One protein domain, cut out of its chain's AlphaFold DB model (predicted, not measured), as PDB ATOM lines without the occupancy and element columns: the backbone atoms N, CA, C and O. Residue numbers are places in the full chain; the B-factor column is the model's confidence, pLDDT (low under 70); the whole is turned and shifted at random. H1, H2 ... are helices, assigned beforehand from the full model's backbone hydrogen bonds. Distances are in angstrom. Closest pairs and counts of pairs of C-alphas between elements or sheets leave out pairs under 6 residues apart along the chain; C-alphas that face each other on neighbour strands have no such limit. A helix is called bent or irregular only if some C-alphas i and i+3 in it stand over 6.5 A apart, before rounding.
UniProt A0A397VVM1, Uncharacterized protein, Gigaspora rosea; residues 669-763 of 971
ATOM      1  N   LEU A 669       1.749 -35.273   7.006       94.19
ATOM      2  CA  LEU A 669       2.303 -34.963   8.329       94.19
ATOM      3  C   LEU A 669       1.342 -34.126   9.178       94.19
ATOM      4  O   LEU A 669       1.212 -34.385  10.373       94.19
ATOM      5  N   LYS A 670       0.625 -33.166   8.577       93.50
ATOM      6  CA  LYS A 670      -0.432 -32.412   9.267       93.50
ATOM      7  C   LYS A 670      -1.511 -33.345   9.814       93.50
ATOM      8  O   LYS A 670      -1.917 -33.187  10.966       93.50
ATOM      9  N   GLU A 671      -1.956 -34.305   9.003       95.56
ATOM     10  CA  GLU A 671      -2.974 -35.272   9.415       95.56
ATOM     11  C   GLU A 671      -2.444 -36.262  10.448       95.56
ATOM     12  O   GLU A 671      -3.132 -36.559  11.416       95.56
ATOM     13  N   TYR A 672      -1.201 -36.716  10.292       94.81
ATOM     14  CA  TYR A 672      -0.547 -37.607  11.240       94.81
ATOM     15  C   TYR A 672      -0.452 -36.981  12.635       94.81
ATOM     16  O   TYR A 672      -0.821 -37.615  13.618       94.81
ATOM     17  N   VAL A 673      -0.017 -35.718  12.723       92.56
ATOM     18  CA  VAL A 673       0.037 -34.969  13.990       92.56
ATOM     19  C   VAL A 673      -1.353 -34.828  14.600       92.56
ATOM     20  O   VAL A 673      -1.517 -35.055  15.796       92.56
ATOM     21  N   ARG A 674      -2.360 -34.501  13.783       92.75
ATOM     22  CA  ARG A 674      -3.747 -34.430  14.244       92.75
ATOM     23  C   ARG A 674      -4.222 -35.766  14.814       92.75
ATOM     24  O   ARG A 674      -4.658 -35.806  15.960       92.75
ATOM     25  N   ALA A 675      -4.124 -36.838  14.029       92.31
ATOM     26  CA  ALA A 675      -4.575 -38.171  14.412       92.31
ATOM     27  C   ALA A 675      -3.843 -38.665  15.667       92.31
ATOM     28  O   ALA A 675      -4.462 -39.242  16.558       92.31
ATOM     29  N   PHE A 676      -2.541 -38.380  15.768       91.62
ATOM     30  CA  PHE A 676      -1.748 -38.673  16.953       91.62
ATOM     31  C   PHE A 676      -2.300 -37.950  18.183       91.62
ATOM     32  O   PHE A 676      -2.637 -38.608  19.163       91.62
ATOM     33  N   CYS A 677      -2.438 -36.622  18.123       86.69
ATOM     34  CA  CYS A 677      -2.914 -35.829  19.253       86.69
ATOM     35  C   CYS A 677      -4.347 -36.188  19.663       86.69
ATOM     36  O   CYS A 677      -4.639 -36.199  20.857       86.69
ATOM     37  N   ASP A 678      -5.224 -36.501  18.707       86.31
ATOM     38  CA  ASP A 678      -6.608 -36.898  18.980       86.31
ATOM     39  C   ASP A 678      -6.657 -38.233  19.752       86.31
ATOM     40  O   ASP A 678      -7.371 -38.339  20.752       86.31
ATOM     41  N   VAL A 679      -5.842 -39.221  19.359       86.12
ATOM     42  CA  VAL A 679      -5.744 -40.531  20.035       86.12
ATOM     43  C   VAL A 679      -5.011 -40.430  21.379       86.12
ATOM     44  O   VAL A 679      -5.421 -41.044  22.362       86.12
ATOM     45  N   SER A 680      -3.934 -39.645  21.455       81.69
ATOM     46  CA  SER A 680      -3.055 -39.585  22.629       81.69
ATOM     47  C   SER A 680      -3.514 -38.592  23.702       81.69
ATOM     48  O   SER A 680      -2.927 -38.562  24.786       81.69
ATOM     49  N   LYS A 681      -4.547 -37.774  23.444       81.75
ATOM     50  CA  LYS A 681      -4.988 -36.674  24.324       81.75
ATOM     51  C   LYS A 681      -5.223 -37.104  25.771       81.75
ATOM     52  O   LYS A 681      -4.774 -36.420  26.689       81.75
ATOM     53  N   ILE A 682      -5.944 -38.207  25.977       78.81
ATOM     54  CA  ILE A 682      -6.283 -38.713  27.317       78.81
ATOM     55  C   ILE A 682      -5.015 -39.192  28.024       78.81
ATOM     56  O   ILE A 682      -4.764 -38.816  29.165       78.81
ATOM     57  N   THR A 683      -4.185 -39.966  27.325       77.75
ATOM     58  CA  THR A 683      -2.949 -40.529  27.874       77.75
ATOM     59  C   THR A 683      -1.947 -39.444  28.255       77.75
ATOM     60  O   THR A 683      -1.392 -39.489  29.346       77.75
ATOM     61  N   LEU A 684      -1.767 -38.421  27.411       79.81
ATOM     62  CA  LEU A 684      -0.891 -37.285  27.713       79.81
ATOM     63  C   LEU A 684      -1.384 -36.482  28.927       79.81
ATOM     64  O   LEU A 684      -0.573 -36.045  29.740       79.81
ATOM     65  N   ARG A 685      -2.704 -36.322  29.094       79.19
ATOM     66  CA  ARG A 685      -3.279 -35.690  30.296       79.19
ATOM     67  C   ARG A 685      -3.056 -36.519  31.552       79.19
ATOM     68  O   ARG A 685      -2.806 -35.943  32.607       79.19
ATOM     69  N   GLU A 686      -3.117 -37.842  31.449       75.06
ATOM     70  CA  GLU A 686      -2.810 -38.716  32.580       75.06
ATOM     71  C   GLU A 686      -1.331 -38.626  32.973       75.06
ATOM     72  O   GLU A 686      -1.037 -38.509  34.158       75.06
ATOM     73  N   CYS A 687      -0.408 -38.551  32.004       72.44
ATOM     74  CA  CYS A 687       1.013 -38.299  32.279       72.44
ATOM     75  C   CYS A 687       1.226 -36.999  33.078       72.44
ATOM     76  O   CYS A 687       1.974 -36.995  34.057       72.44
ATOM     77  N   ILE A 688       0.534 -35.915  32.703       71.81
ATOM     78  CA  ILE A 688       0.584 -34.638  33.434       71.81
ATOM     79  C   ILE A 688      -0.003 -34.792  34.844       71.81
ATOM     80  O   ILE A 688       0.595 -34.347  35.816       71.81
ATOM     81  N   ARG A 689      -1.148 -35.467  34.995       71.38
ATOM     82  CA  ARG A 689      -1.766 -35.702  36.313       71.38
ATOM     83  C   ARG A 689      -0.855 -36.480  37.255       71.38
ATOM     84  O   ARG A 689      -0.702 -36.090  38.406       71.38
ATOM     85  N   THR A 690      -0.213 -37.537  36.759       66.81
ATOM     86  CA  THR A 690       0.740 -38.323  37.554       66.81
ATOM     87  C   THR A 690       1.987 -37.541  37.953       66.81
ATOM     88  O   THR A 690       2.600 -37.876  38.958       66.81
ATOM     89  N   PHE A 691       2.360 -36.501  37.202       63.12
ATOM     90  CA  PHE A 691       3.460 -35.610  37.576       63.12
ATOM     91  C   PHE A 691       3.098 -34.719  38.776       63.12
ATOM     92  O   PHE A 691       3.937 -34.511  39.650       63.12
ATOM     93  N   HIS A 692       1.849 -34.251  38.857       60.25
ATOM     94  CA  HIS A 692       1.366 -33.416  39.967       60.25
ATOM     95  C   HIS A 692       1.057 -34.213  41.249       60.25
ATOM     96  O   HIS A 692       1.165 -33.676  42.351       60.25
ATOM     97  N   ASP A 693       0.724 -35.504  41.136       59.06
ATOM     98  CA  ASP A 693       0.430 -36.381  42.279       59.06
ATOM     99  C   ASP A 693       1.703 -37.023  42.871       59.06
ATOM    100  O   ASP A 693       2.086 -38.149  42.558       59.06
ATOM    101  N   THR A 694       2.337 -36.337  43.825       52.56
ATOM    102  CA  THR A 694       3.527 -36.825  44.565       52.56
ATOM    103  C   THR A 694       3.272 -38.039  45.479       52.56
ATOM    104  O   THR A 694       4.218 -38.605  46.024       52.56
ATOM    105  N   SER A 695       2.015 -38.465  45.652       50.16
ATOM    106  CA  SER A 695       1.607 -39.537  46.578       50.16
ATOM    107  C   SER A 695       1.428 -40.922  45.937       50.16
ATOM    108  O   SER A 695       1.295 -41.915  46.657       50.16
ATOM    109  N   ARG A 696       1.445 -41.030  44.600       46.97
ATOM    110  CA  ARG A 696       1.353 -42.321  43.899       46.97
ATOM    111  C   ARG A 696       2.747 -42.895  43.659       46.97
ATOM    112  O   ARG A 696       3.494 -42.444  42.797       46.97
ATOM    113  N   THR A 697       3.087 -43.936  44.412       43.38
ATOM    114  CA  THR A 697       4.241 -44.799  44.156       43.38
ATOM    115  C   THR A 697       4.166 -45.395  42.749       43.38
ATOM    116  O   THR A 697       3.335 -46.260  42.492       43.38
ATOM    117  N   THR A 698       5.038 -44.921  41.851       43.75
ATOM    118  CA  THR A 698       5.612 -45.636  40.691       43.75
ATOM    119  C   THR A 698       4.717 -46.684  40.016       43.75
ATOM    120  O   THR A 698       5.152 -47.810  39.770       43.75
ATOM    121  N   SER A 699       3.474 -46.352  39.676       45.50
ATOM    122  CA  SER A 699       2.825 -47.044  38.568       45.50
ATOM    123  C   SER A 699       3.273 -46.312  37.316       45.50
ATOM    124  O   SER A 699       2.762 -45.231  37.023       45.50
ATOM    125  N   GLU A 700       4.276 -46.855  36.624       52.31
ATOM    126  CA  GLU A 700       4.607 -46.442  35.260       52.31
ATOM    127  C   GLU A 700       3.293 -46.255  34.497       52.31
ATOM    128  O   GLU A 700       2.482 -47.185  34.432       52.31
ATOM    129  N   VAL A 701       3.044 -45.059  33.957       52.31
ATOM    130  CA  VAL A 701       1.958 -44.870  32.996       52.31
ATOM    131  C   VAL A 701       2.327 -45.733  31.795       52.31
ATOM    132  O   VAL A 701       3.073 -45.312  30.915       52.31
ATOM    133  N   LYS A 702       1.879 -46.990  31.793       51.03
ATOM    134  CA  LYS A 702       2.119 -47.919  30.695       51.03
ATOM    135  C   LYS A 702       1.232 -47.487  29.542       51.03
ATOM    136  O   LYS A 702       0.096 -47.939  29.410       51.03
ATOM    137  N   MET A 703       1.754 -46.583  28.715       59.16
ATOM    138  CA  MET A 703       1.250 -46.415  27.356       59.16
ATOM    139  C   MET A 703       1.306 -47.787  26.673       59.16
ATOM    140  O   MET A 703       2.176 -48.608  26.985       59.16
ATOM    141  N   SER A 704       0.363 -48.067  25.773       67.38
ATOM    142  CA  SER A 704       0.416 -49.315  25.014       67.38
ATOM    143  C   SER A 704       1.766 -49.428  24.300       67.38
ATOM    144  O   SER A 704       2.350 -48.421  23.887       67.38
ATOM    145  N   THR A 705       2.273 -50.652  24.149       66.50
ATOM    146  CA  THR A 705       3.554 -50.919  23.476       66.50
ATOM    147  C   THR A 705       3.616 -50.265  22.090       66.50
ATOM    148  O   THR A 705       4.658 -49.745  21.700       66.50
ATOM    149  N   ASP A 706       2.479 -50.206  21.389       72.94
ATOM    150  CA  ASP A 706       2.348 -49.555  20.083       72.94
ATOM    151  C   ASP A 706       2.478 -48.025  20.155       72.94
ATOM    152  O   ASP A 706       3.123 -47.423  19.299       72.94
ATOM    153  N   MET A 707       1.924 -47.380  21.189       77.94
ATOM    154  CA  MET A 707       2.032 -45.927  21.366       77.94
ATOM    155  C   MET A 707       3.442 -45.491  21.762       77.94
ATOM    156  O   MET A 707       3.905 -44.465  21.272       77.94
ATOM    157  N   ASN A 708       4.137 -46.276  22.590       80.69
ATOM    158  CA  ASN A 708       5.542 -46.010  22.914       80.69
ATOM    159  C   ASN A 708       6.407 -46.040  21.655       80.69
ATOM    160  O   ASN A 708       7.147 -45.098  21.398       80.69
ATOM    161  N   LYS A 709       6.221 -47.057  20.807       85.25
ATOM    162  CA  LYS A 709       6.932 -47.151  19.529       85.25
ATOM    163  C   LYS A 709       6.651 -45.952  18.615       85.25
ATOM    164  O   LYS A 709       7.574 -45.394  18.033       85.25
ATOM    165  N   ILE A 710       5.390 -45.527  18.516       89.25
ATOM    166  CA  ILE A 710       5.008 -44.338  17.740       89.25
ATOM    167  C   ILE A 710       5.708 -43.077  18.274       89.25
ATOM    168  O   ILE A 710       6.201 -42.267  17.491       89.25
ATOM    169  N   ILE A 711       5.754 -42.902  19.596       87.56
ATOM    170  CA  ILE A 711       6.402 -41.754  20.242       87.56
ATOM    171  C   ILE A 711       7.913 -41.776  20.014       87.56
ATOM    172  O   ILE A 711       8.485 -40.738  19.679       87.56
ATOM    173  N   ASP A 712       8.545 -42.941  20.124       87.88
ATOM    174  CA  ASP A 712       9.971 -43.116  19.847       87.88
ATOM    175  C   ASP A 712      10.304 -42.749  18.396       87.88
ATOM    176  O   ASP A 712      11.243 -41.988  18.140       87.88
ATOM    177  N   ASP A 713       9.484 -43.199  17.442       88.69
ATOM    178  CA  ASP A 713       9.640 -42.862  16.028       88.69
ATOM    179  C   ASP A 713       9.461 -41.352  15.785       88.69
ATOM    180  O   ASP A 713      10.270 -40.745  15.077       88.69
ATOM    181  N   ILE A 714       8.468 -40.707  16.413       91.06
ATOM    182  CA  ILE A 714       8.296 -39.245  16.363       91.06
ATOM    183  C   ILE A 714       9.539 -38.548  16.919       91.06
ATOM    184  O   ILE A 714      10.088 -37.657  16.269       91.06
ATOM    185  N   ASN A 715      10.012 -38.956  18.094       90.69
ATOM    186  CA  ASN A 715      11.165 -38.345  18.742       90.69
ATOM    187  C   ASN A 715      12.425 -38.475  17.886       90.69
ATOM    188  O   ASN A 715      13.135 -37.486  17.709       90.69
ATOM    189  N   SER A 716      12.659 -39.642  17.281       89.75
ATOM    190  CA  SER A 716      13.800 -39.862  16.386       89.75
ATOM    191  C   SER A 716      13.815 -38.872  15.212       89.75
ATOM    192  O   SER A 716      14.854 -38.285  14.897       89.75
ATOM    193  N   VAL A 717      12.646 -38.605  14.620       88.00
ATOM    194  CA  VAL A 717      12.478 -37.659  13.511       88.00
ATOM    195  C   VAL A 717      12.672 -36.221  13.971       88.00
ATOM    196  O   VAL A 717      13.322 -35.430  13.287       88.00
ATOM    197  N   MET A 718      12.135 -35.863  15.134       87.38
ATOM    198  CA  MET A 718      12.221 -34.501  15.655       87.38
ATOM    199  C   MET A 718      13.659 -34.118  16.042       87.38
ATOM    200  O   MET A 718      13.978 -32.934  16.097       87.38
ATOM    201  N   MET A 719      14.575 -35.069  16.225       86.25
ATOM    202  CA  MET A 719      15.999 -34.764  16.428       86.25
ATOM    203  C   MET A 719      16.737 -34.346  15.142       86.25
ATOM    204  O   MET A 719      17.866 -33.851  15.209       86.25
ATOM    205  N   LEU A 720      16.129 -34.507  13.960       85.12
ATOM    206  CA  LEU A 720      16.758 -34.146  12.690       85.12
ATOM    207  C   LEU A 720      16.942 -32.624  12.558       85.12
ATOM    208  O   LEU A 720      15.999 -31.838  12.675       85.12
ATOM    209  N   LYS A 721      18.168 -32.200  12.230       81.31
ATOM    210  CA  LYS A 721      18.524 -30.790  12.002       81.31
ATOM    211  C   LYS A 721      18.119 -30.346  10.594       81.31
ATOM    212  O   LYS A 721      18.943 -30.300   9.687       81.31
ATOM    213  N   SER A 722      16.838 -30.037  10.408       82.06
ATOM    214  CA  SER A 722      16.281 -29.522   9.151       82.06
ATOM    215  C   SER A 722      15.274 -28.407   9.427       82.06
ATOM    216  O   SER A 722      14.417 -28.552  10.299       82.06
ATOM    217  N   GLN A 723      15.333 -27.316   8.654       81.88
ATOM    218  CA  GLN A 723      14.383 -26.199   8.766       81.88
ATOM    219  C   GLN A 723      12.932 -26.667   8.580       81.88
ATOM    220  O   GLN A 723      12.028 -26.201   9.265       81.88
ATOM    221  N   ARG A 724      12.707 -27.649   7.698       83.19
ATOM    222  CA  ARG A 724      11.376 -28.216   7.444       83.19
ATOM    223  C   ARG A 724      10.874 -29.042   8.631       83.19
ATOM    224  O   ARG A 724       9.704 -28.958   8.981       83.19
ATOM    225  N   ILE A 725      11.764 -29.785   9.294       87.44
ATOM    226  CA  ILE A 725      11.437 -30.515  10.530       87.44
ATOM    227  C   ILE A 725      11.170 -29.541  11.676       87.44
ATOM    228  O   ILE A 725      10.248 -29.759  12.457       87.44
ATOM    229  N   HIS A 726      11.888 -28.418  11.735       86.12
ATOM    230  CA  HIS A 726      11.565 -27.345  12.670       86.12
ATOM    231  C   HIS A 726      10.134 -26.818  12.454       86.12
ATOM    232  O   HIS A 726       9.384 -26.703  13.419       86.12
ATOM    233  N   SER A 727       9.688 -26.610  11.211       84.50
ATOM    234  CA  SER A 727       8.285 -26.259  10.929       84.50
ATOM    235  C   SER A 727       7.291 -27.324  11.412       84.50
ATOM    236  O   SER A 727       6.234 -26.973  11.938       84.50
ATOM    237  N   VAL A 728       7.630 -28.615  11.301       87.56
ATOM    238  CA  VAL A 728       6.810 -29.712  11.850       87.56
ATOM    239  C   VAL A 728       6.754 -29.643  13.382       87.56
ATOM    240  O   VAL A 728       5.661 -29.766  13.931       87.56
ATOM    241  N   LYS A 729       7.869 -29.355  14.074       87.81
ATOM    242  CA  LYS A 729       7.890 -29.132  15.537       87.81
ATOM    243  C   LYS A 729       6.931 -28.013  15.950       87.81
ATOM    244  O   LYS A 729       6.138 -28.184  16.875       87.81
ATOM    245  N   ILE A 730       6.970 -26.878  15.246       85.88
ATOM    246  CA  ILE A 730       6.092 -25.733  15.525       85.88
ATOM    247  C   ILE A 730       4.624 -26.076  15.246       85.88
ATOM    248  O   ILE A 730       3.749 -25.716  16.033       85.88
ATOM    249  N   TYR A 731       4.333 -26.801  14.162       87.56
ATOM    250  CA  TYR A 731       2.972 -27.254  13.870       87.56
ATOM    251  C   TYR A 731       2.452 -28.225  14.936       87.56
ATOM    252  O   TYR A 731       1.313 -28.091  15.381       87.56
ATOM    253  N   PHE A 732       3.294 -29.151  15.398       89.31
ATOM    254  CA  PHE A 732       2.976 -30.077  16.483       89.31
ATOM    255  C   PHE A 732       2.612 -29.326  17.765       89.31
ATOM    256  O   PHE A 732       1.561 -29.572  18.353       89.31
ATOM    257  N   LEU A 733       3.419 -28.332  18.146       85.38
ATOM    258  CA  LEU A 733       3.125 -27.452  19.275       85.38
ATOM    259  C   LEU A 733       1.798 -26.703  19.096       85.38
ATOM    260  O   LEU A 733       0.958 -26.676  19.998       85.38
ATOM    261  N   LYS A 734       1.583 -26.106  17.920       83.38
ATOM    262  CA  LYS A 734       0.325 -25.424  17.598       83.38
ATOM    263  C   LYS A 734      -0.867 -26.371  17.756       83.38
ATOM    264  O   LYS A 734      -1.897 -25.958  18.281       83.38
ATOM    265  N   TYR A 735      -0.732 -27.627  17.339       83.50
ATOM    266  CA  TYR A 735      -1.811 -28.603  17.431       83.50
ATOM    267  C   TYR A 735      -2.065 -29.070  18.872       83.50
ATOM    268  O   TYR A 735      -3.218 -29.150  19.284       83.50
ATOM    269  N   LEU A 736      -1.023 -29.237  19.696       82.69
ATOM    270  CA  LEU A 736      -1.189 -29.459  21.139       82.69
ATOM    271  C   LEU A 736      -1.992 -28.323  21.798       82.69
ATOM    272  O   LEU A 736      -2.893 -28.576  22.597       82.69
ATOM    273  N   ARG A 737      -1.744 -27.066  21.410       78.50
ATOM    274  CA  ARG A 737      -2.539 -25.918  21.882       78.50
ATOM    275  C   ARG A 737      -4.002 -25.998  21.433       78.50
ATOM    276  O   ARG A 737      -4.885 -25.724  22.240       78.50
ATOM    277  N   ILE A 738      -4.267 -26.421  20.193       74.62
ATOM    278  CA  ILE A 738      -5.632 -26.662  19.678       74.62
ATOM    279  C   ILE A 738      -6.337 -27.779  20.468       74.62
ATOM    280  O   ILE A 738      -7.539 -27.704  20.706       74.62
ATOM    281  N   CYS A 739      -5.605 -28.784  20.954       70.38
ATOM    282  CA  CYS A 739      -6.136 -29.849  21.812       70.38
ATOM    283  C   CYS A 739      -6.387 -29.422  23.280       70.38
ATOM    284  O   CYS A 739      -6.623 -30.284  24.138       70.38
ATOM    285  N   ASN A 740      -6.389 -28.116  23.573       67.19
ATOM    286  CA  ASN A 740      -6.592 -27.508  24.894       67.19
ATOM    287  C   ASN A 740      -5.515 -27.869  25.932       67.19
ATOM    288  O   ASN A 740      -5.842 -28.009  27.111       67.19
ATOM    289  N   PHE A 741      -4.259 -28.063  25.520       69.69
ATOM    290  CA  PHE A 741      -3.139 -28.122  26.466       69.69
ATOM    291  C   PHE A 741      -2.670 -26.701  26.806       69.69
ATOM    292  O   PHE A 741      -2.402 -25.880  25.916       69.69
ATOM    293  N   SER A 742      -2.594 -26.385  28.098       68.38
ATOM    294  CA  SER A 742      -2.051 -25.118  28.589       68.38
ATOM    295  C   SER A 742      -0.536 -25.029  28.313       68.38
ATOM    296  O   SER A 742       0.110 -26.030  28.010       68.38
ATOM    297  N   MET A 743       0.060 -23.831  28.371       69.12
ATOM    298  CA  MET A 743       1.528 -23.734  28.280       69.12
ATOM    299  C   MET A 743       2.203 -24.408  29.478       69.12
ATOM    300  O   MET A 743       3.304 -24.926  29.323       69.12
ATOM    301  N   GLN A 744       1.530 -24.439  30.633       65.25
ATOM    302  CA  GLN A 744       1.999 -25.176  31.798       65.25
ATOM    303  C   GLN A 744       1.943 -26.681  31.539       65.25
ATOM    304  O   GLN A 744       2.952 -27.343  31.697       65.25
ATOM    305  N   ASP A 745       0.842 -27.195  30.989       71.88
ATOM    306  CA  ASP A 745       0.695 -28.612  30.631       71.88
ATOM    307  C   ASP A 745       1.814 -29.067  29.680       71.88
ATOM    308  O   ASP A 745       2.331 -30.176  29.777       71.88
ATOM    309  N   ILE A 746       2.195 -28.202  28.736       76.88
ATOM    310  CA  ILE A 746       3.271 -28.469  27.778       76.88
ATOM    311  C   ILE A 746       4.643 -28.483  28.474       76.88
ATOM    312  O   ILE A 746       5.475 -29.333  28.145       76.88
ATOM    313  N   LYS A 747       4.881 -27.591  29.444       73.38
ATOM    314  CA  LYS A 747       6.086 -27.625  30.292       73.38
ATOM    315  C   LYS A 747       6.113 -28.877  31.168       73.38
ATOM    316  O   LYS A 747       7.120 -29.575  31.183       73.38
ATOM    317  N   ASP A 748       4.991 -29.228  31.784       74.31
ATOM    318  CA  ASP A 748       4.851 -30.423  32.615       74.31
ATOM    319  C   ASP A 748       5.105 -31.698  31.794       74.31
ATOM    320  O   ASP A 748       5.770 -32.618  32.260       74.31
ATOM    321  N   LEU A 749       4.672 -31.754  30.528       77.94
ATOM    322  CA  LEU A 749       5.024 -32.850  29.614       77.94
ATOM    323  C   LEU A 749       6.536 -32.944  29.371       77.94
ATOM    324  O   LEU A 749       7.070 -34.050  29.267       77.94
ATOM    325  N   CYS A 750       7.231 -31.809  29.307       71.62
ATOM    326  CA  CYS A 750       8.686 -31.774  29.189       71.62
ATOM    327  C   CYS A 750       9.373 -32.236  30.487       71.62
ATOM    328  O   CYS A 750      10.411 -32.895  30.437       71.62
ATOM    329  N   GLU A 751       8.828 -31.882  31.647       69.25
ATOM    330  CA  GLU A 751       9.440 -32.112  32.963       69.25
ATOM    331  C   GLU A 751       9.025 -33.436  33.625       69.25
ATOM    332  O   GLU A 751       9.716 -33.911  34.527       69.25
ATOM    333  N   SER A 752       7.960 -34.078  33.133       65.88
ATOM    334  CA  SER A 752       7.472 -35.379  33.602       65.88
ATOM    335  C   SER A 752       8.555 -36.462  33.588       65.88
ATOM    336  O   SER A 752       9.446 -36.444  32.748       65.88
ATOM    337  N   GLN A 753       8.472 -37.465  34.472       57.53
ATOM    338  CA  GLN A 753       9.465 -38.557  34.513       57.53
ATOM    339  C   GLN A 753       9.537 -39.370  33.206       57.53
ATOM    340  O   GLN A 753      10.592 -39.904  32.880       57.53
ATOM    341  N   VAL A 754       8.435 -39.441  32.451       63.06
ATOM    342  CA  VAL A 754       8.339 -40.182  31.179       63.06
ATOM    343  C   VAL A 754       8.928 -39.384  30.004       63.06
ATOM    344  O   VAL A 754       9.351 -39.988  29.025       63.06
ATOM    345  N   GLN A 755       8.977 -38.045  30.094       70.12
ATOM    346  CA  GLN A 755       9.463 -37.119  29.053       70.12
ATOM    347  C   GLN A 755       9.081 -37.534  27.617       70.12
ATOM    348  O   GLN A 755       9.965 -37.703  26.775       70.12
ATOM    349  N   PRO A 756       7.779 -37.677  27.295       73.81
ATOM    350  CA  PRO A 756       7.344 -38.223  26.010       73.81
ATOM    351  C   PRO A 756       7.852 -37.426  24.798       73.81
ATOM    352  O   PRO A 756       8.009 -38.002  23.728       73.81
ATOM    353  N   PHE A 757       8.147 -36.125  24.947       85.31
ATOM    354  CA  PHE A 757       8.662 -35.272  23.867       85.31
ATOM    355  C   PHE A 757       9.862 -34.422  24.325       85.31
ATOM    356  O   PHE A 757       9.705 -33.241  24.645       85.31
ATOM    357  N   PRO A 758      11.088 -34.975  24.342       81.69
ATOM    358  CA  PRO A 758      12.265 -34.272  24.858       81.69
ATOM    359  C   PRO A 758      12.646 -33.036  24.026       81.69
ATOM    360  O   PRO A 758      13.088 -32.024  24.568       81.69
ATOM    361  N   TRP A 759      12.422 -33.091  22.710       85.69
ATOM    362  CA  TRP A 759      12.749 -32.031  21.746       85.69
ATOM    363  C   TRP A 759      11.921 -30.748  21.919       85.69
ATOM    364  O   TRP A 759      12.272 -29.721  21.340       85.69
ATOM    365  N   LEU A 760      10.835 -30.776  22.700       82.75
ATOM    366  CA  LEU A 760      10.063 -29.577  23.030       82.75
ATOM    367  C   LEU A 760      10.871 -28.600  23.903       82.75
ATOM    368  O   LEU A 760      10.750 -27.394  23.722       82.75
ATOM    369  N   LYS A 761      11.761 -29.102  24.775       76.12
ATOM    370  CA  LYS A 761      12.647 -28.273  25.619       76.12
ATOM    371  C   LYS A 761      13.620 -27.416  24.816       76.12
ATOM    372  O   LYS A 761      14.085 -26.391  25.299       76.12
ATOM    373  N   GLU A 762      13.954 -27.856  23.607       77.06
ATOM    374  CA  GLU A 762      14.894 -27.167  22.725       77.06
ATOM    375  C   GLU A 762      14.261 -25.954  22.025       77.06
ATOM    376  O   GLU A 762      14.969 -25.167  21.395       77.06
ATOM    377  N   LEU A 763      12.931 -25.801  22.091       75.81
ATOM    378  CA  LEU A 763      12.234 -24.667  21.494       75.81
ATOM    379  C   LEU A 763      12.363 -23.421  22.394       75.81
ATOM    380  O   LEU A 763      12.162 -23.510  23.605       75.81
TER     381      LEU A 763
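This is residues 669 to 763 of the 971 residues of an uncharacterized protein of Gigaspora rosea (UniProt A0A397VVM1). H2 and H3 meet near their linked ends as a V, with H1a, the first arm of a sharply bent helix, packed along H3 and near H2; H4 crosses the second arm, H1b, and the short H5 sits between H4 and the tip of H2. Residues 693 to 704 make a wide loop from H1b back to H2 at one end of the elongated outline. The printed part has 95 residues, with five named helices in the order H1 to H5 and no named strand, class all helix. It is compact, with a radius of gyration of the C-alphas of 13.2 A and spans of 42 by 27 by 23 A.

H1, residues 669 to 692, begins with C-alpha 669 at (2.303, -34.963, 8.329). By its hydrogen bonds it was assigned as one helix, but it is bent: C-alphas 679 and 682 are 7.5 A apart. Its arms are H1a, residues 669 to 679, 15.3 A long, and H1b, residues 682 to 692, 15.7 A long. H2 is residues 705 to 718, 20.1 A, and H3 is residues 723 to 738, 22.8 A. H4, residues 743 to 751, is 12.4 A long. H5, residues 758 to 762, ends with C-alpha 762 at (14.894, -27.167, 22.725); it is neither bent nor irregular, but only just: C-alphas 758 and 761 are 6.1 A apart.

H1a and H1b stand at a steep tilt of 65 degrees. H1a touches H3, the closest C-alphas being those of Val 673 and Phe 732, 6.2 A; they run the same way at a shallow tilt of 33 degrees, only just short of steep. H1b touches H4 about perpendicular, at 76 degrees, with C-alphas of Ile 688 and Asp 748 closest, 6.1 A. H1a and H2 are near each other, with 5 pairs of C-alphas within 10 A. H2, with residues 717 to 718 alone, touches residues 725 to 729 of H3, opposite ways at a steep tilt of 48 degrees; the closest C-alphas are those of Met 718 and Ile 725, 6.5 A. H5 only just touches H2, with 3 pairs of C-alphas within 8 A, the closest those of Met 718 and Trp 759, 6.6 A; of H2, residues 715 to 718 alone take part. H5 only just touches H4 too, with 3 such pairs, the closest those of Cys 750 and Pro 758, 6.1 A. H1b and H3 are apart, for instance, as are H2 and H4. The helix packing is mostly crossed, but only just: of the 3 touching pairs H1a and H3, H1b and H4, and H2 and H3, 1 is at a shallow tilt, that of H1a and H3. Every O i to N i+4 pair is within hydrogen-bond range in H1a, H1b, H2, H3 and H4; H5 has 0 of 1, and 2 of 2 of its O i to N i+3 pairs.

The C-alphas of Ser 695 and Gln 723, 42.1 A apart, are the two farthest apart. The printed part has no cut; the link H1 to H2, 12 residues, is long. The mean pLDDT of the printed part, the model's own confidence, is 76.6, and 25 printed residues are under 70, namely residues 690 to 705, 740 to 744 and 751 to 754.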